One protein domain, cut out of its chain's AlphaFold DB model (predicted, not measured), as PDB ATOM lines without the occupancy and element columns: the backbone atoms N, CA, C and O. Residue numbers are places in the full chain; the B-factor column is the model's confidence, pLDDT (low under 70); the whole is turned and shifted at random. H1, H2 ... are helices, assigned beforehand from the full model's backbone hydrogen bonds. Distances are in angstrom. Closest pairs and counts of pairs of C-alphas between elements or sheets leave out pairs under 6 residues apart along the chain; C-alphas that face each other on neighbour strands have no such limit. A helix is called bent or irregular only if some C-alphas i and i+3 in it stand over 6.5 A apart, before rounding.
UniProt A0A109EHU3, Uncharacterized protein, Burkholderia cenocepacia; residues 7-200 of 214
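What this domain is: This is residues 7 to 200 of the 214 residues of an uncharacterized protein of Burkholderia cenocepacia (UniProt A0A109EHU3). Two groups of crossed helices sit side by side in one rounded body: H2 to H6 make one group, H1 and H7 to H10 the other, and the long helix H8 packs on H5 and H6 across the join. The chain goes from H1 in one group through H2 to H6 in the other and then returns, residues 121 to 129 passing through the middle. The printed part has 194 residues with ten named helices, H1 to H10 in chain order, and no named strand; the class is all helix. It is compact, with a radius of gyration of the C-alphas of 16.2 A and spans of 45 by 37 by 31 A.

Where its parts are: H8, residues 147 to 163, runs 24.4 A from C-alpha 147 at (79.788, 151.055, 76.891). H1, residues 7 to 23, is also 24.4 A long and begins at C-alpha 7 at (69.827, 147.591, 95.552). H9, residues 166 to 180, measures 20.6 A, and H10, residues 186 to 198, 18.6 A, ending at C-alpha 198 at (81.583, 131.867, 87.091). H7 is residues 130 to 136. H2, residues 33 to 46, spans 20.5 A and is irregular: C-alphas 36 and 39 are 7.2 A apart. H3 is residues 56 to 67, H4 79 to 90 and H6 110 to 120. H5, residues 95 to 105, is only just irregular, with C-alphas 97 and 100 at 6.7 A.

How they stand to each other: H8, with residues 156 to 163 alone, touches H1 at a steep tilt of 57 degrees; the closest C-alphas, of Thr 13 and Ala 160, are 4.8 A apart. H8 touches H5 with residues 148 to 155 alone, closest at Pro 100 and Val 151, C-alphas 6.3 A apart. H9 and H10 touch at 67 degrees, a steep tilt, with C-alphas 173 and 189 closest at 5.1 A. H7 touches H10, about perpendicular at 87 degrees; C-alphas 131 and 198 are closest at 5.7 A. H5 and H6 touch, closest at C-alphas 103 and 110, 4.3 A apart. H4 and H5 form a hairpin at a shallow tilt of 26 degrees, opposite ways, closest at C-alphas 81 and 105, 5.2 A apart. H3 touches H6, closest at C-alphas 63 and 116, 5.9 A apart. H2 touches H6 with residues 41 to 46 alone, closest at C-alphas 42 and 119, 5.5 A apart. H1 and H4 are apart. Each O i to N i+4 pair is within hydrogen-bond range in H1, H3, H4 and H6 to H10; in H2 it is 8 of 10 and in H5 4 of 7.

The domain as a whole: The C-alphas of Gly 25 and Ala 80, the two farthest apart, are 46.4 A apart. The printed part has no cut, and the link from H3 to H4, 11 residues, is long. Mean pLDDT of the printed part is 89.8; residues 47 to 51, 71 to 75 and 141 to 146 are under 70.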
ATOM      1  N   ASN A   7      70.413 148.929  95.493       96.62
ATOM      2  CA  ASN A   7      69.827 147.591  95.552       96.62
ATOM      3  C   ASN A   7      70.686 146.571  94.794       96.62
ATOM      4  O   ASN A   7      70.880 145.458  95.274       96.62
ATOM      5  N   LYS A   8      71.232 146.940  93.626       96.38
ATOM      6  CA  LYS A   8      72.090 146.029  92.859       96.38
ATOM      7  C   LYS A   8      73.411 145.767  93.579       96.38
ATOM      8  O   LYS A   8      73.798 144.609  93.688       96.38
ATOM      9  N   ILE A   9      74.057 146.807  94.107       98.00
ATOM     10  CA  ILE A   9      75.290 146.688  94.902       98.00
ATOM     11  C   ILE A   9      75.071 145.741  96.087       98.00
ATOM     12  O   ILE A   9      75.869 144.828  96.300       98.00
ATOM     13  N   HIS A  10      73.968 145.910  96.822       97.94
ATOM     14  CA  HIS A  10      73.629 145.053  97.955       97.94
ATOM     15  C   HIS A  10      73.471 143.581  97.547       97.94
ATOM     16  O   HIS A  10      74.071 142.706  98.169       97.94
ATOM     17  N   LEU A  11      72.735 143.310  96.462       97.69
ATOM     18  CA  LEU A  11      72.545 141.950  95.946       97.69
ATOM     19  C   LEU A  11      73.864 141.304  95.498       97.69
ATOM     20  O   LEU A  11      74.111 140.145  95.825       97.69
ATOM     21  N   ILE A  12      74.725 142.043  94.789       98.06
ATOM     22  CA  ILE A  12      76.051 141.550  94.377       98.06
ATOM     23  C   ILE A  12      76.897 141.229  95.611       98.06
ATOM     24  O   ILE A  12      77.519 140.173  95.666       98.06
ATOM     25  N   THR A  13      76.881 142.104  96.619       98.56
ATOM     26  CA  THR A  13      77.630 141.904  97.868       98.56
ATOM     27  C   THR A  13      77.169 140.630  98.577       98.56
ATOM     28  O   THR A  13      77.993 139.780  98.895       98.56
ATOM     29  N   GLN A  14      75.857 140.430  98.752       98.25
ATOM     30  CA  GLN A  14      75.316 139.208  99.363       98.25
ATOM     31  C   GLN A  14      75.703 137.940  98.590       98.25
ATOM     32  O   GLN A  14      76.092 136.940  99.195       98.25
ATOM     33  N   GLN A  15      75.631 137.980  97.257       97.62
ATOM     34  CA  GLN A  15      76.036 136.855  96.412       97.62
ATOM     35  C   GLN A  15      77.537 136.557  96.534       97.62
ATOM     36  O   GLN A  15      77.914 135.392  96.647       97.62
ATOM     37  N   LEU A  16      78.392 137.584  96.572       98.19
ATOM     38  CA  LEU A  16      79.830 137.430  96.818       98.19
ATOM     39  C   LEU A  16      80.102 136.761  98.166       98.19
ATOM     40  O   LEU A  16      80.875 135.807  98.238       98.19
ATOM     41  N   GLU A  17      79.440 137.219  99.225       98.12
ATOM     42  CA  GLU A  17      79.592 136.635 100.556       98.12
ATOM     43  C   GLU A  17      79.174 135.164 100.588       98.12
ATOM     44  O   GLU A  17      79.874 134.329 101.168       98.12
ATOM     45  N   GLN A  18      78.079 134.821  99.907       96.94
ATOM     46  CA  GLN A  18      77.641 133.436  99.769       96.94
ATOM     47  C   GLN A  18      78.667 132.586  99.005       96.94
ATOM     48  O   GLN A  18      79.004 131.491  99.459       96.94
ATOM     49  N   LEU A  19      79.208 133.086  97.888       95.62
ATOM     50  CA  LEU A  19      80.249 132.392  97.121       95.62
ATOM     51  C   LEU A  19      81.506 132.145  97.966       95.62
ATOM     52  O   LEU A  19      82.039 131.037  97.959       95.62
ATOM     53  N   ILE A  20      81.951 133.129  98.750       96.44
ATOM     54  CA  ILE A  20      83.098 132.974  99.659       96.44
ATOM     55  C   ILE A  20      82.809 131.912 100.729       96.44
ATOM     56  O   ILE A  20      83.666 131.078 101.045       96.44
ATOM     57  N   CYS A  21      81.603 131.907 101.294       94.81
ATOM     58  CA  CYS A  21      81.201 130.895 102.267       94.81
ATOM     59  C   CYS A  21      81.279 129.479 101.681       94.81
ATOM     60  O   CYS A  21      81.868 128.610 102.331       94.81
ATOM     61  N   CYS A  22      80.779 129.283 100.458       92.00
ATOM     62  CA  CYS A  22      80.730 127.987  99.781       92.00
ATOM     63  C   CYS A  22      82.091 127.508  99.250       92.00
ATOM     64  O   CYS A  22      82.397 126.323  99.350       92.00
ATOM     65  N   THR A  23      82.911 128.401  98.693       89.44
ATOM     66  CA  THR A  23      84.133 128.021  97.958       89.44
ATOM     67  C   THR A  23      85.371 127.983  98.849       89.44
ATOM     68  O   THR A  23      86.202 127.085  98.731       89.44
ATOM     69  N   ALA A  24      85.504 128.926  99.786       84.25
ATOM     70  CA  ALA A  24      86.767 129.137 100.495       84.25
ATOM     71  C   ALA A  24      87.117 128.057 101.543       84.25
ATOM     72  O   ALA A  24      88.099 128.207 102.258       84.25
ATOM     73  N   GLY A  25      86.302 127.005 101.689       81.69
ATOM     74  CA  GLY A  25      86.561 125.879 102.598       81.69
ATOM     75  C   GLY A  25      87.275 124.682 101.961       81.69
ATOM     76  O   GLY A  25      87.648 123.769 102.686       81.69
ATOM     77  N   ASN A  26      87.440 124.656 100.635       81.12
ATOM     78  CA  ASN A  26      88.086 123.547  99.928       81.12
ATOM     79  C   ASN A  26      88.895 124.061  98.721       81.12
ATOM     80  O   ASN A  26      88.445 123.935  97.578       81.12
ATOM     81  N   PRO A  27      90.041 124.725  98.950       79.62
ATOM     82  CA  PRO A  27      90.879 125.204  97.862       79.62
ATOM     83  C   PRO A  27      91.568 124.033  97.162       79.62
ATOM     84  O   PRO A  27      92.364 123.303  97.747       79.62
ATOM     85  N   SER A  28      91.297 123.883  95.869       84.56
ATOM     86  CA  SER A  28      92.162 123.137  94.962       84.56
ATOM     87  C   SER A  28      93.169 124.091  94.330       84.56
ATOM     88  O   SER A  28      92.817 125.226  94.001       84.56
ATOM     89  N   ARG A  29      94.396 123.619  94.094       87.25
ATOM     90  CA  ARG A  29      95.386 124.375  93.322       87.25
ATOM     91  C   ARG A  29      94.826 124.695  91.936       87.25
ATOM     92  O   ARG A  29      94.304 123.806  91.264       87.25
ATOM     93  N   ILE A  30      94.943 125.953  91.528       87.25
ATOM     94  CA  ILE A  30      94.507 126.416  90.212       87.25
ATOM     95  C   ILE A  30      95.728 126.466  89.300       87.25
ATOM     96  O   ILE A  30      96.655 127.241  89.533       87.25
ATOM     97  N   ASP A  31      95.717 125.627  88.269       86.00
ATOM     98  CA  ASP A  31      96.748 125.591  87.233       86.00
ATOM     99  C   ASP A  31      96.233 126.312  85.983       86.00
ATOM    100  O   ASP A  31      95.670 125.718  85.064       86.00
ATOM    101  N   ASP A  32      96.328 127.639  86.021       86.50
ATOM    102  CA  ASP A  32      95.867 128.543  84.971       86.50
ATOM    103  C   ASP A  32      97.002 129.513  84.615       86.50
ATOM    104  O   ASP A  32      97.655 130.085  85.494       86.50
ATOM    105  N   PHE A  33      97.216 129.735  83.316       86.25
ATOM    106  CA  PHE A  33      98.174 130.710  82.800       86.25
ATOM    107  C   PHE A  33      97.970 132.108  83.403       86.25
ATOM    108  O   PHE A  33      98.949 132.811  83.674       86.25
ATOM    109  N   TYR A  34      96.718 132.505  83.662       85.94
ATOM    110  CA  TYR A  34      96.405 133.766  84.337       85.94
ATOM    111  C   TYR A  34      97.020 133.830  85.737       85.94
ATOM    112  O   TYR A  34      97.680 134.811  86.075       85.94
ATOM    113  N   VAL A  35      96.845 132.776  86.538       90.88
ATOM    114  CA  VAL A  35      97.405 132.689  87.896       90.88
ATOM    115  C   VAL A  35      98.924 132.682  87.840       90.88
ATOM    116  O   VAL A  35      99.559 133.394  88.613       90.88
ATOM    117  N   PHE A  36      99.506 131.930  86.909       91.19
ATOM    118  CA  PHE A  36     100.955 131.818  86.778       91.19
ATOM    119  C   PHE A  36     101.628 133.144  86.381       91.19
ATOM    120  O   PHE A  36     102.671 133.503  86.925       91.19
ATOM    121  N   SER A  37     101.040 133.890  85.444       90.88
ATOM    122  CA  SER A  37     101.644 135.115  84.895       90.88
ATOM    123  C   SER A  37     101.335 136.391  85.694       90.88
ATOM    124  O   SER A  37     102.021 137.401  85.523       90.88
ATOM    125  N   TYR A  38     100.346 136.356  86.594       93.06
ATOM    126  CA  TYR A  38      99.916 137.501  87.407       93.06
ATOM    127  C   TYR A  38     101.024 138.169  88.233       93.06
ATOM    128  O   TYR A  38     101.167 139.390  88.105       93.06
ATOM    129  N   PRO A  39     101.873 137.447  88.992       93.12
ATOM    130  CA  PRO A  39     102.940 138.086  89.762       93.12
ATOM    131  C   PRO A  39     103.925 138.876  88.892       93.12
ATOM    132  O   PRO A  39     104.344 139.971  89.260       93.12
ATOM    133  N   ALA A  40     104.270 138.357  87.708       90.19
ATOM    134  CA  ALA A  40     105.191 139.027  86.793       90.19
ATOM    135  C   ALA A  40     104.604 140.331  86.229       90.19
ATOM    136  O   ALA A  40     105.332 141.304  86.023       90.19
ATOM    137  N   LEU A  41     103.289 140.366  86.002       88.31
ATOM    138  CA  LEU A  41     102.600 141.561  85.517       88.31
ATOM    139  C   LEU A  41     102.473 142.634  86.591       88.31
ATOM    140  O   LEU A  41     102.765 143.793  86.299       88.31
ATOM    141  N   LEU A  42     102.141 142.252  87.828       89.12
ATOM    142  CA  LEU A  42     102.171 143.185  88.957       89.12
ATOM    143  C   LEU A  42     103.573 143.752  89.185       89.12
ATOM    144  O   LEU A  42     103.734 144.967  89.255       89.12
ATOM    145  N   ALA A  43     104.603 142.903  89.196       87.38
ATOM    146  CA  ALA A  43     105.983 143.354  89.359       87.38
ATOM    147  C   ALA A  43     106.423 144.304  88.229       87.38
ATOM    148  O   ALA A  43     107.219 145.217  88.444       87.38
ATOM    149  N   GLY A  44     105.916 144.100  87.010       82.12
ATOM    150  CA  GLY A  44     106.110 145.033  85.902       82.12
ATOM    151  C   GLY A  44     105.404 146.373  86.121       82.12
ATOM    152  O   GLY A  44     105.947 147.408  85.728       82.12
ATOM    153  N   ALA A  45     104.233 146.357  86.762       80.56
ATOM    154  CA  ALA A  45     103.456 147.553  87.044       80.56
ATOM    155  C   ALA A  45     104.060 148.402  88.180       80.56
ATOM    156  O   ALA A  45     104.208 149.622  88.040       80.56
ATOM    157  N   GLU A  46     104.513 147.751  89.253       78.00
ATOM    158  CA  GLU A  46     105.121 148.380  90.436       78.00
ATOM    159  C   GLU A  46     106.410 149.161  90.124       78.00
ATOM    160  O   GLU A  46     106.750 150.126  90.807       78.00
ATOM    161  N   ARG A  47     107.127 148.804  89.052       69.25
ATOM    162  CA  ARG A  47     108.397 149.450  88.677       69.25
ATOM    163  C   ARG A  47     108.276 150.902  88.191       69.25
ATOM    164  O   ARG A  47     109.308 151.556  88.092       69.25
ATOM    165  N   HIS A  48     107.073 151.424  87.914       61.81
ATOM    166  CA  HIS A  48     106.880 152.843  87.537       61.81
ATOM    167  C   HIS A  48     105.875 153.595  88.417       61.81
ATOM    168  O   HIS A  48     105.148 154.461  87.940       61.81
ATOM    169  N   VAL A  49     105.845 153.311  89.719       57.69
ATOM    170  CA  VAL A  49     104.957 153.997  90.681       57.69
ATOM    171  C   VAL A  49     105.498 155.386  91.069       57.69
ATOM    172  O   VAL A  49     105.366 155.813  92.210       57.69
ATOM    173  N   THR A  50     106.098 156.133  90.138       66.31
ATOM    174  CA  THR A  50     106.356 157.564  90.352       66.31
ATOM    175  C   THR A  50     105.185 158.346  89.757       66.31
ATOM    176  O   THR A  50     105.012 158.364  88.534       66.31
ATOM    177  N   PRO A  51     104.334 158.982  90.581       65.50
ATOM    178  CA  PRO A  51     103.291 159.863  90.073       65.50
ATOM    179  C   PRO A  51     103.885 160.953  89.174       65.50
ATOM    180  O   PRO A  51     104.812 161.643  89.588       65.50
ATOM    181  N   GLY A  52     103.337 161.121  87.969       72.44
ATOM    182  CA  GLY A  52     103.795 162.121  86.996       72.44
ATOM    183  C   GLY A  52     104.509 161.553  85.765       72.44
ATOM    184  O   GLY A  52     104.621 162.267  84.772       72.44
ATOM    185  N   ASP A  53     104.907 160.276  85.782       86.00
ATOM    186  CA  ASP A  53     105.705 159.666  84.706       86.00
ATOM    187  C   ASP A  53     104.879 158.899  83.652       86.00
ATOM    188  O   ASP A  53     105.435 158.253  82.756       86.00
ATOM    189  N   TRP A  54     103.543 158.962  83.704       92.00
ATOM    190  CA  TRP A  54     102.717 158.296  82.699       92.00
ATOM    191  C   TRP A  54     102.856 158.970  81.335       92.00
ATOM    192  O   TRP A  54     102.452 160.117  81.143       92.00
ATOM    193  N   SER A  55     103.375 158.215  80.366       93.19
ATOM    194  CA  SER A  55     103.436 158.590  78.952       93.19
ATOM    195  C   SER A  55     102.514 157.710  78.104       93.19
ATOM    196  O   SER A  55     102.150 156.602  78.499       93.19
ATOM    197  N   VAL A  56     102.176 158.174  76.896       93.88
ATOM    198  CA  VAL A  56     101.417 157.389  75.899       93.88
ATOM    199  C   VAL A  56     102.076 156.034  75.628       93.88
ATOM    200  O   VAL A  56     101.388 155.013  75.568       93.88
ATOM    201  N   ASN A  57     103.407 156.007  75.507       92.38
ATOM    202  CA  ASN A  57     104.159 154.780  75.250       92.38
ATOM    203  C   ASN A  57     104.054 153.804  76.422       92.38
ATOM    204  O   ASN A  57     103.859 152.609  76.209       92.38
ATOM    205  N   GLU A  58     104.135 154.309  77.654       91.00
ATOM    206  CA  GLU A  58     104.056 153.471  78.847       91.00
ATOM    207  C   GLU A  58     102.654 152.880  79.034       91.00
ATOM    208  O   GLU A  58     102.511 151.670  79.236       91.00
ATOM    209  N   VAL A  59     101.605 153.693  78.863       92.94
ATOM    210  CA  VAL A  59     100.215 153.212  78.887       92.94
ATOM    211  C   VAL A  59      99.984 152.163  77.793       92.94
ATOM    212  O   VAL A  59      99.439 151.093  78.071       92.94
ATOM    213  N   THR A  60     100.445 152.422  76.565       92.19
ATOM    214  CA  THR A  60     100.339 151.472  75.442       92.19
ATOM    215  C   THR A  60     101.030 150.146  75.754       92.19
ATOM    216  O   THR A  60     100.440 149.078  75.560       92.19
ATOM    217  N   ARG A  61     102.265 150.195  76.271       89.69
ATOM    218  CA  ARG A  61     103.057 149.009  76.620       89.69
ATOM    219  C   ARG A  61     102.321 148.132  77.628       89.69
ATOM    220  O   ARG A  61     102.164 146.934  77.402       89.69
ATOM    221  N   ARG A  62     101.822 148.727  78.711       89.88
ATOM    222  CA  ARG A  62     101.129 148.001  79.783       89.88
ATOM    223  C   ARG A  62      99.769 147.462  79.367       89.88
ATOM    224  O   ARG A  62      99.470 146.303  79.649       89.88
ATOM    225  N   LEU A  63      98.977 148.254  78.644       90.00
ATOM    226  CA  LEU A  63      97.727 147.771  78.055       90.00
ATOM    227  C   LEU A  63      97.982 146.559  77.157       90.00
ATOM    228  O   LEU A  63      97.251 145.581  77.249       90.00
ATOM    229  N   THR A  64      99.042 146.592  76.347       88.19
ATOM    230  CA  THR A  64      99.415 145.475  75.466       88.19
ATOM    231  C   THR A  64      99.812 144.231  76.261       88.19
ATOM    232  O   THR A  64      99.364 143.134  75.931       88.19
ATOM    233  N   MET A  65     100.594 144.383  77.337       87.56
ATOM    234  CA  MET A  65     100.969 143.264  78.216       87.56
ATOM    235  C   MET A  65      99.739 142.591  78.835       87.56
ATOM    236  O   MET A  65      99.599 141.372  78.762       87.56
ATOM    237  N   VAL A  66      98.818 143.386  79.385       87.50
ATOM    238  CA  VAL A  66      97.565 142.886  79.968       87.50
ATOM    239  C   VAL A  66      96.651 142.285  78.903       87.50
ATOM    240  O   VAL A  66      95.974 141.287  79.148       87.50
ATOM    241  N   TYR A  67      96.626 142.860  77.701       82.00
ATOM    242  CA  TYR A  67      95.852 142.314  76.592       82.00
ATOM    243  C   TYR A  67      96.379 140.949  76.142       82.00
ATOM    244  O   TYR A  67      95.585 140.122  75.707       82.00
ATOM    245  N   GLY A  68      97.675 140.670  76.331       80.75
ATOM    246  CA  GLY A  68      98.282 139.358  76.093       80.75
ATOM    247  C   GLY A  68      97.675 138.216  76.918       80.75
ATOM    248  O   GLY A  68      97.813 137.055  76.547       80.75
ATOM    249  N   TRP A  69      96.941 138.519  77.991       80.06
ATOM    250  CA  TRP A  69      96.128 137.523  78.687       80.06
ATOM    251  C   TRP A  69      94.907 137.050  77.903       80.06
ATOM    252  O   TRP A  69      94.349 135.998  78.203       80.06
ATOM    253  N   MET A  70      94.448 137.823  76.925       74.56
ATOM    254  CA  MET A  70      93.247 137.512  76.166       74.56
ATOM    255  C   MET A  70      93.633 136.887  74.820       74.56
ATOM    256  O   MET A  70      94.379 137.505  74.060       74.56
ATOM    257  N   PRO A  71      93.100 135.702  74.471       63.12
ATOM    258  CA  PRO A  71      93.329 135.072  73.174       63.12
ATOM    259  C   PRO A  71      92.478 135.771  72.104       63.12
ATOM    260  O   PRO A  71      91.475 135.249  71.626       63.12
ATOM    261  N   CYS A  72      92.809 137.018  71.783       64.56
ATOM    262  CA  CYS A  72      92.079 137.834  70.819       64.56
ATOM    263  C   CYS A  72      93.048 138.407  69.789       64.56
ATOM    264  O   CYS A  72      94.145 138.834  70.145       64.56
ATOM    265  N   SER A  73      92.617 138.478  68.526       61.56
ATOM    266  CA  SER A  73      93.390 139.112  67.454       61.56
ATOM    267  C   SER A  73      93.832 140.526  67.851       61.56
ATOM    268  O   SER A  73      93.094 141.198  68.584       61.56
ATOM    269  N   PRO A  74      94.990 141.006  67.360       59.09
ATOM    270  CA  PRO A  74      95.435 142.374  67.597       59.09
ATOM    271  C   PRO A  74      94.334 143.342  67.170       59.09
ATOM    272  O   PRO A  74      93.867 143.303  66.031       59.09
ATOM    273  N   LYS A  75      93.872 144.173  68.103       67.56
ATOM    274  CA  LYS A  75      92.846 145.181  67.831       67.56
ATOM    275  C   LYS A  75      93.482 146.562  67.776       67.56
ATOM    276  O   LYS A  75      94.563 146.781  68.317       67.56
ATOM    277  N   SER A  76      92.799 147.489  67.113       80.19
ATOM    278  CA  SER A  76      93.204 148.888  67.089       80.19
ATOM    279  C   SER A  76      93.208 149.478  68.503       80.19
ATOM    280  O   SER A  76      92.311 149.222  69.316       80.19
ATOM    281  N   HIS A  77      94.234 150.275  68.782       87.12
ATOM    282  CA  HIS A  77      94.293 151.136  69.954       87.12
ATOM    283  C   HIS A  77      93.785 152.536  69.591       87.12
ATOM    284  O   HIS A  77      93.850 152.957  68.436       87.12
ATOM    285  N   ASN A  78      93.248 153.253  70.576       93.44
ATOM    286  CA  ASN A  78      92.809 154.637  70.424       93.44
ATOM    287  C   ASN A  78      93.843 155.563  71.073       93.44
ATOM    288  O   ASN A  78      93.823 155.752  72.290       93.44
ATOM    289  N   GLU A  79      94.737 156.133  70.264       94.81
ATOM    290  CA  GLU A  79      95.828 156.998  70.738       94.81
ATOM    291  C   GLU A  79      95.327 158.198  71.552       94.81
ATOM    292  O   GLU A  79      95.901 158.521  72.591       94.81
ATOM    293  N   ALA A  80      94.217 158.818  71.140       96.69
ATOM    294  CA  ALA A  80      93.638 159.949  71.863       96.69
ATOM    295  C   ALA A  80      93.147 159.538  73.261       96.69
ATOM    296  O   ALA A  80      93.421 160.230  74.241       96.69
ATOM    297  N   ALA A  81      92.481 158.383  73.374       96.81
ATOM    298  CA  ALA A  81      92.061 157.848  74.669       96.81
ATOM    299  C   ALA A  81      93.259 157.442  75.543       96.81
ATOM    300  O   ALA A  81      93.207 157.611  76.756       96.81
ATOM    301  N   ILE A  82      94.345 156.947  74.942       96.75
ATOM    302  CA  ILE A  82      95.578 156.598  75.659       96.75
ATOM    303  C   ILE A  82      96.265 157.852  76.215       96.75
ATOM    304  O   ILE A  82      96.682 157.854  77.374       96.75
ATOM    305  N   ALA A  83      96.355 158.925  75.427       97.25
ATOM    306  CA  ALA A  83      96.895 160.205  75.886       97.25
ATOM    307  C   ALA A  83      96.055 160.800  77.026       97.25
ATOM    308  O   ALA A  83      96.601 161.249  78.036       97.25
ATOM    309  N   GLU A  84      94.726 160.738  76.903       97.94
ATOM    310  CA  GLU A  84      93.804 161.136  77.969       97.94
ATOM    311  C   GLU A  84      94.001 160.279  79.230       97.94
ATOM    312  O   GLU A  84      94.101 160.818  80.332       97.94
ATOM    313  N   LEU A  85      94.127 158.957  79.085       96.75
ATOM    314  CA  LEU A  85      94.361 158.048  80.205       96.75
ATOM    315  C   LEU A  85      95.672 158.369  80.931       96.75
ATOM    316  O   LEU A  85      95.673 158.447  82.157       96.75
ATOM    317  N   ALA A  86      96.762 158.610  80.197       95.69
ATOM    318  CA  ALA A  86      98.041 159.009  80.785       95.69
ATOM    319  C   ALA A  86      97.902 160.294  81.621       95.69
ATOM    320  O   ALA A  86      98.365 160.349  82.762       95.69
ATOM    321  N   ALA A  87      97.189 161.300  81.103       96.00
ATOM    322  CA  ALA A  87      96.919 162.535  81.836       96.00
ATOM    323  C   ALA A  87      96.090 162.292  83.113       96.00
ATOM    324  O   ALA A  87      96.400 162.852  84.166       96.00
ATOM    325  N   LEU A  88      95.066 161.433  83.054       96.00
ATOM    326  CA  LEU A  88      94.237 161.100  84.218       96.00
ATOM    327  C   LEU A  88      94.999 160.303  85.287       96.00
ATOM    328  O   LEU A  88      94.769 160.520  86.480       96.00
ATOM    329  N   LEU A  89      95.899 159.408  84.870       94.00
ATOM    330  CA  LEU A  89      96.774 158.653  85.769       94.00
ATOM    331  C   LEU A  89      97.769 159.581  86.477       94.00
ATOM    332  O   LEU A  89      97.888 159.516  87.699       94.00
ATOM    333  N   ASN A  90      98.400 160.503  85.742       92.94
ATOM    334  CA  ASN A  90      99.281 161.528  86.318       92.94
ATOM    335  C   ASN A  90      98.547 162.461  87.286       92.94
ATOM    336  O   ASN A  90      99.086 162.817  88.328       92.94
ATOM    337  N   ALA A  91      97.296 162.810  86.981       94.06
ATOM    338  CA  ALA A  91      96.446 163.609  87.858       94.06
ATOM    339  C   ALA A  91      95.836 162.812  89.030       94.06
ATOM    340  O   ALA A  91      94.998 163.357  89.750       94.06
ATOM    341  N   GLN A  92      96.199 161.532  89.194       91.81
ATOM    342  CA  GLN A  92      95.709 160.635  90.248       91.81
ATOM    343  C   GLN A  92      94.183 160.663  90.410       91.81
ATOM    344  O   GLN A  92      93.647 160.681  91.518       91.81
ATOM    345  N   ARG A  93      93.454 160.679  89.290       95.00
ATOM    346  CA  ARG A  93      91.988 160.716  89.329       95.00
ATOM    347  C   ARG A  93      91.407 159.441  89.943       95.00
ATOM    348  O   ARG A  93      92.057 158.393  89.989       95.00
ATOM    349  N   ASP A  94      90.169 159.535  90.413       95.19
ATOM    350  CA  ASP A  94      89.430 158.386  90.926       95.19
ATOM    351  C   ASP A  94      89.091 157.378  89.810       95.19
ATOM    352  O   ASP A  94      89.098 157.691  88.613       95.19
ATOM    353  N   LEU A  95      88.771 156.147  90.212       94.75
ATOM    354  CA  LEU A  95      88.481 155.059  89.282       94.75
ATOM    355  C   LEU A  95      87.228 155.311  88.426       94.75
ATOM    356  O   LEU A  95      87.205 154.902  87.266       94.75
ATOM    357  N   ALA A  96      86.210 156.000  88.954       95.38
ATOM    358  CA  ALA A  96      84.983 156.302  88.211       95.38
ATOM    359  C   ALA A  96      85.236 157.274  87.051       95.38
ATOM    360  O   ALA A  96      84.573 157.182  86.015       95.38
ATOM    361  N   THR A  97      86.228 158.150  87.203       96.50
ATOM    362  CA  THR A  97      86.720 159.040  86.150       96.50
ATOM    363  C   THR A  97      87.627 158.308  85.156       96.50
ATOM    364  O   THR A  97      87.540 158.555  83.955       96.50
ATOM    365  N   ILE A  98      88.488 157.399  85.626       96.31
ATOM    366  CA  ILE A  98      89.493 156.735  84.777       96.31
ATOM    367  C   ILE A  98      88.903 155.606  83.927       96.31
ATOM    368  O   ILE A  98      89.222 155.490  82.739       96.31
ATOM    369  N   ILE A  99      88.042 154.762  84.503       95.88
ATOM    370  CA  ILE A  99      87.598 153.531  83.840       95.88
ATOM    371  C   ILE A  99      86.900 153.744  82.480       95.88
ATOM    372  O   ILE A  99      87.166 152.952  81.569       95.88
ATOM    373  N   PRO A 100      86.074 154.791  82.253       95.69
ATOM    374  CA  PRO A 100      85.462 155.010  80.946       95.69
ATOM    375  C   PRO A 100      86.513 155.289  79.865       95.69
ATOM    376  O   PRO A 100      86.338 154.884  78.717       95.69
ATOM    377  N   VAL A 101      87.616 155.953  80.223       96.81
ATOM    378  CA  VAL A 101      88.720 156.249  79.302       96.81
ATOM    379  C   VAL A 101      89.558 154.999  79.058       96.81
ATOM    380  O   VAL A 101      89.802 154.656  77.899       96.81
ATOM    381  N   ALA A 102      89.899 154.257  80.115       95.50
ATOM    382  CA  ALA A 102      90.626 152.991  80.003       95.50
ATOM    383  C   ALA A 102      89.901 151.979  79.103       95.50
ATOM    384  O   ALA A 102      90.524 151.352  78.246       95.50
ATOM    385  N   ALA A 103      88.572 151.883  79.216       93.25
ATOM    386  CA  ALA A 103      87.767 151.018  78.359       93.25
ATOM    387  C   ALA A 103      87.868 151.389  76.868       93.25
ATOM    388  O   ALA A 103      87.815 150.503  76.023       93.25
ATOM    389  N   ARG A 104      88.050 152.671  76.518       94.25
ATOM    390  CA  ARG A 104      88.181 153.128  75.118       94.25
ATOM    391  C   ARG A 104      89.573 152.913  74.524       94.25
ATOM    392  O   ARG A 104      89.704 152.947  73.303       94.25
ATOM    393  N   CYS A 105      90.599 152.700  75.350       93.38
ATOM    394  CA  CYS A 105      91.990 152.650  74.893       93.38
ATOM    395  C   CYS A 105      92.270 151.466  73.962       93.38
ATOM    396  O   CYS A 105      92.990 151.620  72.978       93.38
ATOM    397  N   PHE A 106      91.683 150.300  74.246       88.38
ATOM    398  CA  PHE A 106      91.895 149.084  73.465       88.38
ATOM    399  C   PHE A 106      90.554 148.454  73.099       88.38
ATOM    400  O   PHE A 106      89.844 147.927  73.958       88.38
ATOM    401  N   ALA A 107      90.197 148.518  71.813       83.88
ATOM    402  CA  ALA A 107      88.997 147.887  71.263       83.88
ATOM    403  C   ALA A 107      87.655 148.214  71.946       83.88
ATOM    404  O   ALA A 107      86.725 147.409  71.863       83.88
ATOM    405  N   ASN A 108      87.545 149.351  72.637       87.81
ATOM    406  CA  ASN A 108      86.377 149.677  73.463       87.81
ATOM    407  C   ASN A 108      86.030 148.568  74.487       87.81
ATOM    408  O   ASN A 108      84.860 148.303  74.760       87.81
ATOM    409  N   SER A 109      87.053 147.890  75.022       88.00
ATOM    410  CA  SER A 109      86.923 146.757  75.934       88.00
ATOM    411  C   SER A 109      87.076 147.176  77.396       88.00
ATOM    412  O   SER A 109      88.173 147.448  77.883       88.00
ATOM    413  N   LEU A 110      85.971 147.122  78.143       92.06
ATOM    414  CA  LEU A 110      85.991 147.257  79.602       92.06
ATOM    415  C   LEU A 110      86.801 146.142  80.283       92.06
ATOM    416  O   LEU A 110      87.417 146.375  81.319       92.06
ATOM    417  N   VAL A 111      86.845 144.945  79.695       91.06
ATOM    418  CA  VAL A 111      87.663 143.832  80.203       91.06
ATOM    419  C   VAL A 111      89.143 144.208  80.171       91.06
ATOM    420  O   VAL A 111      89.843 144.049  81.166       91.06
ATOM    421  N   ALA A 112      89.610 144.784  79.058       89.88
ATOM    422  CA  ALA A 112      90.985 145.269  78.947       89.88
ATOM    423  C   ALA A 112      91.254 146.405  79.944       89.88
ATOM    424  O   ALA A 112      92.232 146.355  80.690       89.88
ATOM    425  N   GLY A 113      90.355 147.395  79.994       93.81
ATOM    426  CA  GLY A 113      90.482 148.544  80.890       93.81
ATOM    427  C   GLY A 113      90.521 148.152  82.370       93.81
ATOM    428  O   GLY A 113      91.378 148.635  83.101       93.81
ATOM    429  N   SER A 114      89.646 147.246  82.812       95.25
ATOM    430  CA  SER A 114      89.597 146.793  84.211       95.25
ATOM    431  C   SER A 114      90.840 146.005  84.618       95.25
ATOM    432  O   SER A 114      91.378 146.244  85.695       95.25
ATOM    433  N   LYS A 115      91.350 145.116  83.756       93.69
ATOM    434  CA  LYS A 115      92.586 144.367  84.024       93.69
ATOM    435  C   LYS A 115      93.812 145.281  84.078       93.69
ATOM    436  O   LYS A 115      94.660 145.096  84.946       93.69
ATOM    437  N   PHE A 116      93.884 146.281  83.193       94.19
ATOM    438  CA  PHE A 116      94.923 147.310  83.249       94.19
ATOM    439  C   PHE A 116      94.853 148.058  84.578       94.19
ATOM    440  O   PHE A 116      95.822 148.055  85.329       94.19
ATOM    441  N   MET A 117      93.679 148.591  84.927       95.38
ATOM    442  CA  MET A 117      93.501 149.313  86.186       95.38
ATOM    443  C   MET A 117      93.783 148.450  87.414       95.38
ATOM    444  O   MET A 117      94.301 148.971  88.394       95.38
ATOM    445  N   HIS A 118      93.495 147.149  87.367       95.44
ATOM    446  CA  HIS A 118      93.846 146.230  88.443       95.44
ATOM    447  C   HIS A 118      95.360 146.087  88.622       95.44
ATOM    448  O   HIS A 118      95.829 146.043  89.751       95.44
ATOM    449  N   CYS A 119      96.136 146.036  87.536       92.56
ATOM    450  CA  CYS A 119      97.594 145.993  87.646       92.56
ATOM    451  C   CYS A 119      98.151 147.299  88.231       92.56
ATOM    452  O   CYS A 119      99.102 147.264  89.003       92.56
ATOM    453  N   GLU A 120      97.528 148.434  87.904       91.44
ATOM    454  CA  GLU A 120      97.943 149.747  88.411       91.44
ATOM    455  C   GLU A 120      97.498 150.035  89.840       91.44
ATOM    456  O   GLU A 120      98.179 150.732  90.590       91.44
ATOM    457  N   ARG A 121      96.320 149.539  90.215       93.56
ATOM    458  CA  ARG A 121      95.687 149.794  91.508       93.56
ATOM    459  C   ARG A 121      95.070 148.505  92.051       93.56
ATOM    460  O   ARG A 121      93.845 148.425  92.195       93.56
ATOM    461  N   PRO A 122      95.887 147.492  92.398       95.00
ATOM    462  CA  PRO A 122      95.397 146.161  92.770       95.00
ATOM    463  C   PRO A 122      94.540 146.158  94.036       95.00
ATOM    464  O   PRO A 122      93.764 145.228  94.252       95.00
ATOM    465  N   HIS A 123      94.657 147.191  94.873       95.75
ATOM    466  CA  HIS A 123      93.857 147.372  96.083       95.75
ATOM    467  C   HIS A 123      92.554 148.149  95.855       95.75
ATOM    468  O   HIS A 123      91.732 148.195  96.762       95.75
ATOM    469  N   GLU A 124      92.340 148.738  94.676       96.06
ATOM    470  CA  GLU A 124      91.160 149.564  94.378       96.06
ATOM    471  C   GLU A 124      90.302 148.961  93.268       96.06
ATOM    472  O   GLU A 124      89.082 148.875  93.408       96.06
ATOM    473  N   ALA A 125      90.936 148.560  92.166       97.06
ATOM    474  CA  ALA A 125      90.271 148.228  90.919       97.06
ATOM    475  C   ALA A 125      90.194 146.708  90.752       97.06
ATOM    476  O   ALA A 125      91.217 146.091  90.474       97.06
ATOM    477  N   PRO A 126      89.030 146.057  90.902       97.69
ATOM    478  CA  PRO A 126      88.909 144.641  90.572       97.69
ATOM    479  C   PRO A 126      89.014 144.411  89.066       97.69
ATOM    480  O   PRO A 126      88.734 145.312  88.266       97.69
ATOM    481  N   MET A 127      89.356 143.183  88.674       95.44
ATOM    482  CA  MET A 127      89.162 142.752  87.292       95.44
ATOM    483  C   MET A 127      87.675 142.522  87.007       95.44
ATOM    484  O   MET A 127      86.861 142.315  87.913       95.44
ATOM    485  N   PHE A 128      87.318 142.582  85.728       93.75
ATOM    486  CA  PHE A 128      85.963 142.327  85.262       93.75
ATOM    487  C   PHE A 128      85.993 141.639  83.902       93.75
ATOM    488  O   PHE A 128      86.850 141.935  83.068       93.75
ATOM    489  N   ASP A 129      85.055 140.730  83.666       90.62
ATOM    490  CA  ASP A 129      84.916 140.026  82.398       90.62
ATOM    491  C   ASP A 129      83.444 139.715  82.082       90.62
ATOM    492  O   ASP A 129      82.531 140.033  82.850       90.62
ATOM    493  N   SER A 130      83.204 139.100  80.925       88.00
ATOM    494  CA  SER A 130      81.855 138.731  80.494       88.00
ATOM    495  C   SER A 130      81.230 137.611  81.330       88.00
ATOM    496  O   SER A 130      80.004 137.520  81.384       88.00
ATOM    497  N   ASN A 131      82.029 136.754  81.974       89.19
ATOM    498  CA  ASN A 131      81.516 135.670  82.815       89.19
ATOM    499  C   ASN A 131      80.998 136.217  84.146       89.19
ATOM    500  O   ASN A 131      79.893 135.867  84.562       89.19
ATOM    501  N   LEU A 132      81.748 137.128  84.768       92.62
ATOM    502  CA  LEU A 132      81.324 137.903  85.930       92.62
ATOM    503  C   LEU A 132      80.084 138.734  85.597       92.62
ATOM    504  O   LEU A 132      79.104 138.702  86.341       92.62
ATOM    505  N   GLU A 133      80.077 139.423  84.452       91.62
ATOM    506  CA  GLU A 133      78.893 140.171  84.024       91.62
ATOM    507  C   GLU A 133      77.670 139.257  83.879       91.62
ATOM    508  O   GLU A 133      76.601 139.574  84.398       91.62
ATOM    509  N   ALA A 134      77.824 138.093  83.244       89.88
ATOM    510  CA  ALA A 134      76.742 137.129  83.082       89.88
ATOM    511  C   ALA A 134      76.265 136.512  84.408       89.88
ATOM    512  O   ALA A 134      75.085 136.181  84.525       89.88
ATOM    513  N   LEU A 135      77.161 136.341  85.384       91.88
ATOM    514  CA  LEU A 135      76.828 135.813  86.706       91.88
ATOM    515  C   LEU A 135      75.979 136.810  87.503       91.88
ATOM    516  O   LEU A 135      74.945 136.440  88.056       91.88
ATOM    517  N   PHE A 136      76.394 138.077  87.537       93.56
ATOM    518  CA  PHE A 136      75.762 139.092  88.383       93.56
ATOM    519  C   PHE A 136      74.650 139.876  87.676       93.56
ATOM    520  O   PHE A 136      73.767 140.408  88.347       93.56
ATOM    521  N   TRP A 137      74.639 139.936  86.342       93.38
ATOM    522  CA  TRP A 137      73.593 140.555  85.515       93.38
ATOM    523  C   TRP A 137      73.122 139.591  84.405       93.38
ATOM    524  O   TRP A 137      73.332 139.849  83.214       93.38
ATOM    525  N   PRO A 138      72.468 138.468  84.752       89.31
ATOM    526  CA  PRO A 138      72.056 137.446  83.783       89.31
ATOM    527  C   PRO A 138      71.086 137.963  82.710       89.31
ATOM    528  O   PRO A 138      71.067 137.443  81.592       89.31
ATOM    529  N   GLU A 139      70.333 139.027  82.998       85.19
ATOM    530  CA  GLU A 139      69.407 139.689  82.071       85.19
ATOM    531  C   GLU A 139      70.085 140.292  80.824       85.19
ATOM    532  O   GLU A 139      69.416 140.768  79.908       85.19
ATOM    533  N   THR A 140      71.417 140.294  80.784       75.25
ATOM    534  CA  THR A 140      72.219 141.023  79.794       75.25
ATOM    535  C   THR A 140      72.794 140.141  78.693       75.25
ATOM    536  O   THR A 140      73.231 140.671  77.672       75.25
ATOM    537  N   ARG A 141      72.713 138.809  78.836       65.38
ATOM    538  CA  ARG A 141      73.261 137.828  77.878       65.38
ATOM    539  C   ARG A 141      72.769 137.991  76.431       65.38
ATOM    540  O   ARG A 141      73.404 137.465  75.526       65.38
ATOM    541  N   SER A 142      71.669 138.707  76.192       51.97
ATOM    542  CA  SER A 142      71.068 138.891  74.863       51.97
ATOM    543  C   SER A 142      71.263 140.281  74.245       51.97
ATOM    544  O   SER A 142      70.786 140.516  73.135       51.97
ATOM    545  N   ARG A 143      71.928 141.229  74.923       51.47
ATOM    546  CA  ARG A 143      72.045 142.615  74.435       51.47
ATOM    547  C   ARG A 143      73.484 143.104  74.499       51.47
ATOM    548  O   ARG A 143      74.068 143.159  75.580       51.47
ATOM    549  N   LEU A 144      74.010 143.530  73.344       50.22
ATOM    550  CA  LEU A 144      75.223 144.346  73.236       50.22
ATOM    551  C   LEU A 144      75.095 145.499  74.234       50.22
ATOM    552  O   LEU A 144      74.301 146.423  74.042       50.22
ATOM    553  N   SER A 145      75.793 145.398  75.360       56.53
ATOM    554  CA  SER A 145      75.681 146.408  76.398       56.53
ATOM    555  C   SER A 145      76.404 147.654  75.916       56.53
ATOM    556  O   SER A 145      77.588 147.610  75.592       56.53
ATOM    557  N   TYR A 146      75.674 148.770  75.846       60.38
ATOM    558  CA  TYR A 146      76.272 150.075  75.593       60.38
ATOM    559  C   TYR A 146      77.466 150.286  76.540       60.38
ATOM    560  O   TYR A 146      77.341 149.958  77.728       60.38
ATOM    561  N   PRO A 147      78.588 150.866  76.071       70.62
ATOM    562  CA  PRO A 147      79.788 151.055  76.891       70.62
ATOM    563  C   PRO A 147      79.514 151.747  78.235       70.62
ATOM    564  O   PRO A 147      80.081 151.372  79.258       70.62
ATOM    565  N   SER A 148      78.578 152.701  78.263       79.94
ATOM    566  CA  SER A 148      78.150 153.400  79.482       79.94
ATOM    567  C   SER A 148      77.490 152.477  80.514       79.94
ATOM    568  O   SER A 148      77.714 152.627  81.715       79.94
ATOM    569  N   THR A 149      76.703 151.500  80.065       88.19
ATOM    570  CA  THR A 149      76.065 150.510  80.939       88.19
ATOM    571  C   THR A 149      77.101 149.564  81.532       88.19
ATOM    572  O   THR A 149      77.050 149.292  82.729       88.19
ATOM    573  N   ALA A 150      78.057 149.103  80.722       89.31
ATOM    574  CA  ALA A 150      79.134 148.232  81.181       89.31
ATOM    575  C   ALA A 150      79.999 148.941  82.241       89.31
ATOM    576  O   ALA A 150      80.249 148.390  83.311       89.31
ATOM    577  N   VAL A 151      80.360 150.208  82.003       93.56
ATOM    578  CA  VAL A 151      81.063 151.052  82.984       93.56
ATOM    579  C   VAL A 151      80.278 151.171  84.290       93.56
ATOM    580  O   VAL A 151      80.849 150.977  85.359       93.56
ATOM    581  N   ARG A 152      78.967 151.448  84.237       94.56
ATOM    582  CA  ARG A 152      78.142 151.512  85.456       94.56
ATOM    583  C   ARG A 152      78.196 150.198  86.236       94.56
ATOM    584  O   ARG A 152      78.400 150.234  87.444       94.56
ATOM    585  N   ARG A 153      78.038 149.058  85.558       94.69
ATOM    586  CA  ARG A 153      78.088 147.730  86.193       94.69
ATOM    587  C   ARG A 153      79.440 147.450  86.830       94.69
ATOM    588  O   ARG A 153      79.486 146.953  87.945       94.69
ATOM    589  N   TYR A 154      80.530 147.832  86.171       96.19
ATOM    590  CA  TYR A 154      81.865 147.743  86.759       96.19
ATOM    591  C   TYR A 154      82.011 148.570  88.039       96.19
ATOM    592  O   TYR A 154      82.621 148.120  89.007       96.19
ATOM    593  N   LEU A 155      81.443 149.776  88.069       97.31
ATOM    594  CA  LEU A 155      81.469 150.606  89.273       97.31
ATOM    595  C   LEU A 155      80.604 150.003  90.387       97.31
ATOM    596  O   LEU A 155      81.042 149.965  91.533       97.31
ATOM    597  N   GLU A 156      79.427 149.462  90.062       97.62
ATOM    598  CA  GLU A 156      78.598 148.702  91.012       97.62
ATOM    599  C   GLU A 156      79.346 147.472  91.559       97.62
ATOM    600  O   GLU A 156      79.360 147.247  92.768       97.62
ATOM    601  N   TRP A 157      80.022 146.719  90.686       97.81
ATOM    602  CA  TRP A 157      80.890 145.587  91.029       97.81
ATOM    603  C   TRP A 157      82.019 145.990  91.977       97.81
ATOM    604  O   TRP A 157      82.235 145.345  93.001       97.81
ATOM    605  N   THR A 158      82.703 147.090  91.663       98.31
ATOM    606  CA  THR A 158      83.802 147.614  92.475       98.31
ATOM    607  C   THR A 158      83.327 147.961  93.879       98.31
ATOM    608  O   THR A 158      83.922 147.513  94.858       98.31
ATOM    609  N   VAL A 159      82.219 148.702  93.995       98.38
ATOM    610  CA  VAL A 159      81.648 149.043  95.305       98.38
ATOM    611  C   VAL A 159      81.241 147.782  96.070       98.38
ATOM    612  O   VAL A 159      81.530 147.683  97.260       98.38
ATOM    613  N   ALA A 160      80.630 146.799  95.404       98.56
ATOM    614  CA  ALA A 160      80.209 145.555  96.045       98.56
ATOM    615  C   ALA A 160      81.387 144.725  96.589       98.56
ATOM    616  O   ALA A 160      81.316 144.243  97.716       98.56
ATOM    617  N   ILE A 161      82.496 144.608  95.847       98.44
ATOM    618  CA  ILE A 161      83.721 143.953  96.345       98.44
ATOM    619  C   ILE A 161      84.237 144.641  97.606       98.44
ATOM    620  O   ILE A 161      84.593 143.980  98.588       98.44
ATOM    621  N   HIS A 162      84.275 145.973  97.594       98.44
ATOM    622  CA  HIS A 162      84.746 146.741  98.743       98.44
ATOM    623  C   HIS A 162      83.806 146.634  99.944       98.44
ATOM    624  O   HIS A 162      84.287 146.681 101.076       98.44
ATOM    625  N   ALA A 163      82.514 146.412  99.710       98.44
ATOM    626  CA  ALA A 163      81.499 146.242 100.744       98.44
ATOM    627  C   ALA A 163      81.475 144.846 101.399       98.44
ATOM    628  O   ALA A 163      80.828 144.694 102.434       98.44
ATOM    629  N   VAL A 164      82.176 143.842 100.848       98.69
ATOM    630  CA  VAL A 164      82.270 142.504 101.464       98.69
ATOM    631  C   VAL A 164      82.831 142.607 102.883       98.69
ATOM    632  O   VAL A 164      83.829 143.301 103.121       98.69
ATOM    633  N   ARG A 165      82.218 141.886 103.830       98.50
ATOM    634  CA  ARG A 165      82.647 141.920 105.233       98.50
ATOM    635  C   ARG A 165      84.133 141.548 105.425       98.50
ATOM    636  O   ARG A 165      84.624 140.623 104.768       98.50
ATOM    637  N   PRO A 166      84.855 142.206 106.355       98.38
ATOM    638  CA  PRO A 166      86.287 141.966 106.565       98.38
ATOM    639  C   PRO A 166      86.660 140.512 106.894       98.38
ATOM    640  O   PRO A 166      87.667 140.011 106.393       98.38
ATOM    641  N   ASP A 167      85.846 139.799 107.681       98.25
ATOM    642  CA  ASP A 167      86.080 138.387 108.020       98.25
ATOM    643  C   ASP A 167      86.045 137.482 106.776       98.25
ATOM    644  O   ASP A 167      86.856 136.559 106.637       98.25
ATOM    645  N   LEU A 168      85.160 137.795 105.828       98.31
ATOM    646  CA  LEU A 168      85.051 137.085 104.559       98.31
ATOM    647  C   LEU A 168      86.160 137.465 103.578       98.31
ATOM    648  O   LEU A 168      86.680 136.576 102.905       98.31
ATOM    649  N   LYS A 169      86.606 138.728 103.543       98.50
ATOM    650  CA  LYS A 169      87.808 139.120 102.780       98.50
ATOM    651  C   LYS A 169      89.047 138.364 103.262       98.50
ATOM    652  O   LYS A 169      89.803 137.834 102.449       98.50
ATOM    653  N   ALA A 170      89.219 138.232 104.578       98.00
ATOM    654  CA  ALA A 170      90.306 137.441 105.152       98.00
ATOM    655  C   ALA A 170      90.200 135.953 104.768       98.00
ATOM    656  O   ALA A 170      91.212 135.323 104.455       98.00
ATOM    657  N   LYS A 171      88.982 135.388 104.744       97.94
ATOM    658  CA  LYS A 171      88.745 134.015 104.266       97.94
ATOM    659  C   LYS A 171      89.098 133.861 102.782       97.94
ATOM    660  O   LYS A 171      89.777 132.902 102.424       97.94
ATOM    661  N   ALA A 172      88.696 134.818 101.947       98.06
ATOM    662  CA  ALA A 172      89.021 134.835 100.525       98.06
ATOM    663  C   ALA A 172      90.535 134.911 100.285       98.06
ATOM    664  O   ALA A 172      91.053 134.186  99.440       98.06
ATOM    665  N   ARG A 173      91.265 135.729 101.057       98.19
ATOM    666  CA  ARG A 173      92.732 135.822 100.963       98.19
ATOM    667  C   ARG A 173      93.432 134.511 101.300       98.19
ATOM    668  O   ARG A 173      94.349 134.133 100.580       98.19
ATOM    669  N   ARG A 174      92.995 133.809 102.353       97.75
ATOM    670  CA  ARG A 174      93.534 132.477 102.685       97.75
ATOM    671  C   ARG A 174      93.292 131.482 101.555       97.75
ATOM    672  O   ARG A 174      94.233 130.842 101.105       97.75
ATOM    673  N   TRP A 175      92.063 131.438 101.035       96.88
ATOM    674  CA  TRP A 175      91.741 130.607  99.876       96.88
ATOM    675  C   TRP A 175      92.626 130.936  98.668       96.88
ATOM    676  O   TRP A 175      93.155 130.023  98.047       96.88
ATOM    677  N   ALA A 176      92.829 132.219  98.359       96.81
ATOM    678  CA  ALA A 176      93.646 132.639  97.224       96.81
ATOM    679  C   ALA A 176      95.117 132.244  97.405       96.81
ATOM    680  O   ALA A 176      95.723 131.746  96.463       96.81
ATOM    681  N   LEU A 177      95.676 132.394  98.611       97.06
ATOM    682  CA  LEU A 177      97.040 131.953  98.914       97.06
ATOM    683  C   LEU A 177      97.207 130.444  98.686       97.06
ATOM    684  O   LEU A 177      98.174 130.024  98.056       97.06
ATOM    685  N   GLU A 178      96.257 129.638  99.156       95.94
ATOM    686  CA  GLU A 178      96.285 128.180  98.989       95.94
ATOM    687  C   GLU A 178      96.066 127.761  97.524       95.94
ATOM    688  O   GLU A 178      96.750 126.869  97.021       95.94
ATOM    689  N   ALA A 179      95.149 128.424  96.813       94.81
ATOM    690  CA  ALA A 179      94.813 128.104  95.429       94.81
ATOM    691  C   ALA A 179      95.891 128.556  94.427       94.81
ATOM    692  O   ALA A 179      96.156 127.846  93.454       94.81
ATOM    693  N   PHE A 180      96.499 129.725  94.650       95.69
ATOM    694  CA  PHE A 180      97.465 130.347  93.737       95.69
ATOM    695  C   PHE A 180      98.921 130.067  94.106       95.69
ATOM    696  O   PHE A 180      99.789 130.074  93.233       95.69
ATOM    697  N   GLY A 181      99.203 129.820  95.386       95.94
ATOM    698  CA  GLY A 181     100.561 129.654  95.904       95.94
ATOM    699  C   GLY A 181     101.313 130.966  96.149       95.94
ATOM    700  O   GLY A 181     102.526 130.929  96.348       95.94
ATOM    701  N   TYR A 182     100.635 132.117  96.125       96.31
ATOM    702  CA  TYR A 182     101.207 133.429  96.446       96.31
ATOM    703  C   TYR A 182     100.143 134.384  97.003       96.31
ATOM    704  O   TYR A 182      98.941 134.171  96.838       96.31
ATOM    705  N   GLU A 183     100.583 135.445  97.682       96.62
ATOM    706  CA  GLU A 183      99.680 136.447  98.248       96.62
ATOM    707  C   GLU A 183      99.107 137.385  97.182       96.62
ATOM    708  O   GLU A 183      99.792 137.809  96.254       96.62
ATOM    709  N   VAL A 184      97.841 137.763  97.358       96.94
ATOM    710  CA  VAL A 184      97.146 138.742  96.514       96.94
ATOM    711  C   VAL A 184      96.424 139.782  97.368       96.94
ATOM    712  O   VAL A 184      96.189 139.576  98.565       96.94
ATOM    713  N   SER A 185      96.035 140.900  96.747       97.38
ATOM    714  CA  SER A 185      95.213 141.923  97.399       97.38
ATOM    715  C   SER A 185      93.844 141.373  97.827       97.38
ATOM    716  O   SER A 185      93.343 140.389  97.279       97.38
ATOM    717  N   GLU A 186      93.188 142.036  98.785       98.06
ATOM    718  CA  GLU A 186      91.817 141.691  99.197       98.06
ATOM    719  C   GLU A 186      90.830 141.739  98.029       98.06
ATOM    720  O   GLU A 186      90.000 140.845  97.876       98.06
ATOM    721  N   VAL A 187      90.964 142.761  97.179       98.19
ATOM    722  CA  VAL A 187      90.153 142.936  95.972       98.19
ATOM    723  C   VAL A 187      90.331 141.747  95.034       98.19
ATOM    724  O   VAL A 187      89.333 141.153  94.621       98.19
ATOM    725  N   ARG A 188      91.581 141.354  94.745       97.69
ATOM    726  CA  ARG A 188      91.865 140.201  93.881       97.69
ATOM    727  C   ARG A 188      91.349 138.903  94.490       97.69
ATOM    728  O   ARG A 188      90.816 138.077  93.763       97.69
ATOM    729  N   ALA A 189      91.480 138.716  95.802       98.00
ATOM    730  CA  ALA A 189      91.027 137.500  96.469       98.00
ATOM    731  C   ALA A 189      89.504 137.302  96.368       98.00
ATOM    732  O   ALA A 189      89.041 136.206  96.049       98.00
ATOM    733  N   VAL A 190      88.722 138.360  96.615       98.38
ATOM    734  CA  VAL A 190      87.254 138.319  96.489       98.38
ATOM    735  C   VAL A 190      86.838 138.105  95.035       98.38
ATOM    736  O   VAL A 190      86.018 137.234  94.744       98.38
ATOM    737  N   GLU A 191      87.417 138.880  94.117       97.44
ATOM    738  CA  GLU A 191      87.113 138.790  92.688       97.44
ATOM    739  C   GLU A 191      87.453 137.412  92.114       97.44
ATOM    740  O   GLU A 191      86.635 136.830  91.404       97.44
ATOM    741  N   ALA A 192      88.602 136.844  92.482       95.88
ATOM    742  CA  ALA A 192      89.028 135.529  92.026       95.88
ATOM    743  C   ALA A 192      88.027 134.419  92.372       95.88
ATOM    744  O   ALA A 192      87.734 133.578  91.523       95.88
ATOM    745  N   ILE A 193      87.471 134.417  93.589       95.88
ATOM    746  CA  ILE A 193      86.448 133.431  93.973       95.88
ATOM    747  C   ILE A 193      85.249 133.514  93.026       95.88
ATOM    748  O   ILE A 193      84.766 132.485  92.551       95.88
ATOM    749  N   ALA A 194      84.783 134.729  92.728       95.75
ATOM    750  CA  ALA A 194      83.674 134.928  91.805       95.75
ATOM    751  C   ALA A 194      84.036 134.514  90.371       95.75
ATOM    752  O   ALA A 194      83.240 133.846  89.715       95.75
ATOM    753  N   PHE A 195      85.240 134.852  89.904       93.25
ATOM    754  CA  PHE A 195      85.724 134.519  88.564       93.25
ATOM    755  C   PHE A 195      85.786 133.004  88.341       93.25
ATOM    756  O   PHE A 195      85.256 132.488  87.352       93.25
ATOM    757  N   TYR A 196      86.382 132.270  89.283       91.25
ATOM    758  CA  TYR A 196      86.514 130.820  89.175       91.25
ATOM    759  C   TYR A 196      85.179 130.091  89.396       91.25
ATOM    760  O   TYR A 196      84.942 129.059  88.763       91.25
ATOM    761  N   ALA A 197      84.270 130.654  90.203       89.75
ATOM    762  CA  ALA A 197      82.895 130.164  90.303       89.75
ATOM    763  C   ALA A 197      82.110 130.373  88.993       89.75
ATOM    764  O   ALA A 197      81.413 129.462  88.545       89.75
ATOM    765  N   ALA A 198      82.249 131.540  88.353       87.25
ATOM    766  CA  ALA A 198      81.583 131.867  87.091       87.25
ATOM    767  C   ALA A 198      82.098 131.021  85.914       87.25
ATOM    768  O   ALA A 198      81.319 130.627  85.047       87.25
ATOM    769  N   SER A 199      83.399 130.722  85.901       81.88
ATOM    770  CA  SER A 199      84.059 129.976  84.818       81.88
ATOM    771  C   SER A 199      83.866 128.456  84.918       81.88
ATOM    772  O   SER A 199      84.236 127.724  84.006       81.88
ATOM    773  N   GLY A 200      83.290 127.954  86.018       72.88
ATOM    774  CA  GLY A 200      83.084 126.520  86.255       72.88
ATOM    775  C   GLY A 200      84.359 125.735  86.603       72.88
ATOM    776  O   GLY A 200      84.291 124.522  86.807       72.88
TER     777      GLY A 200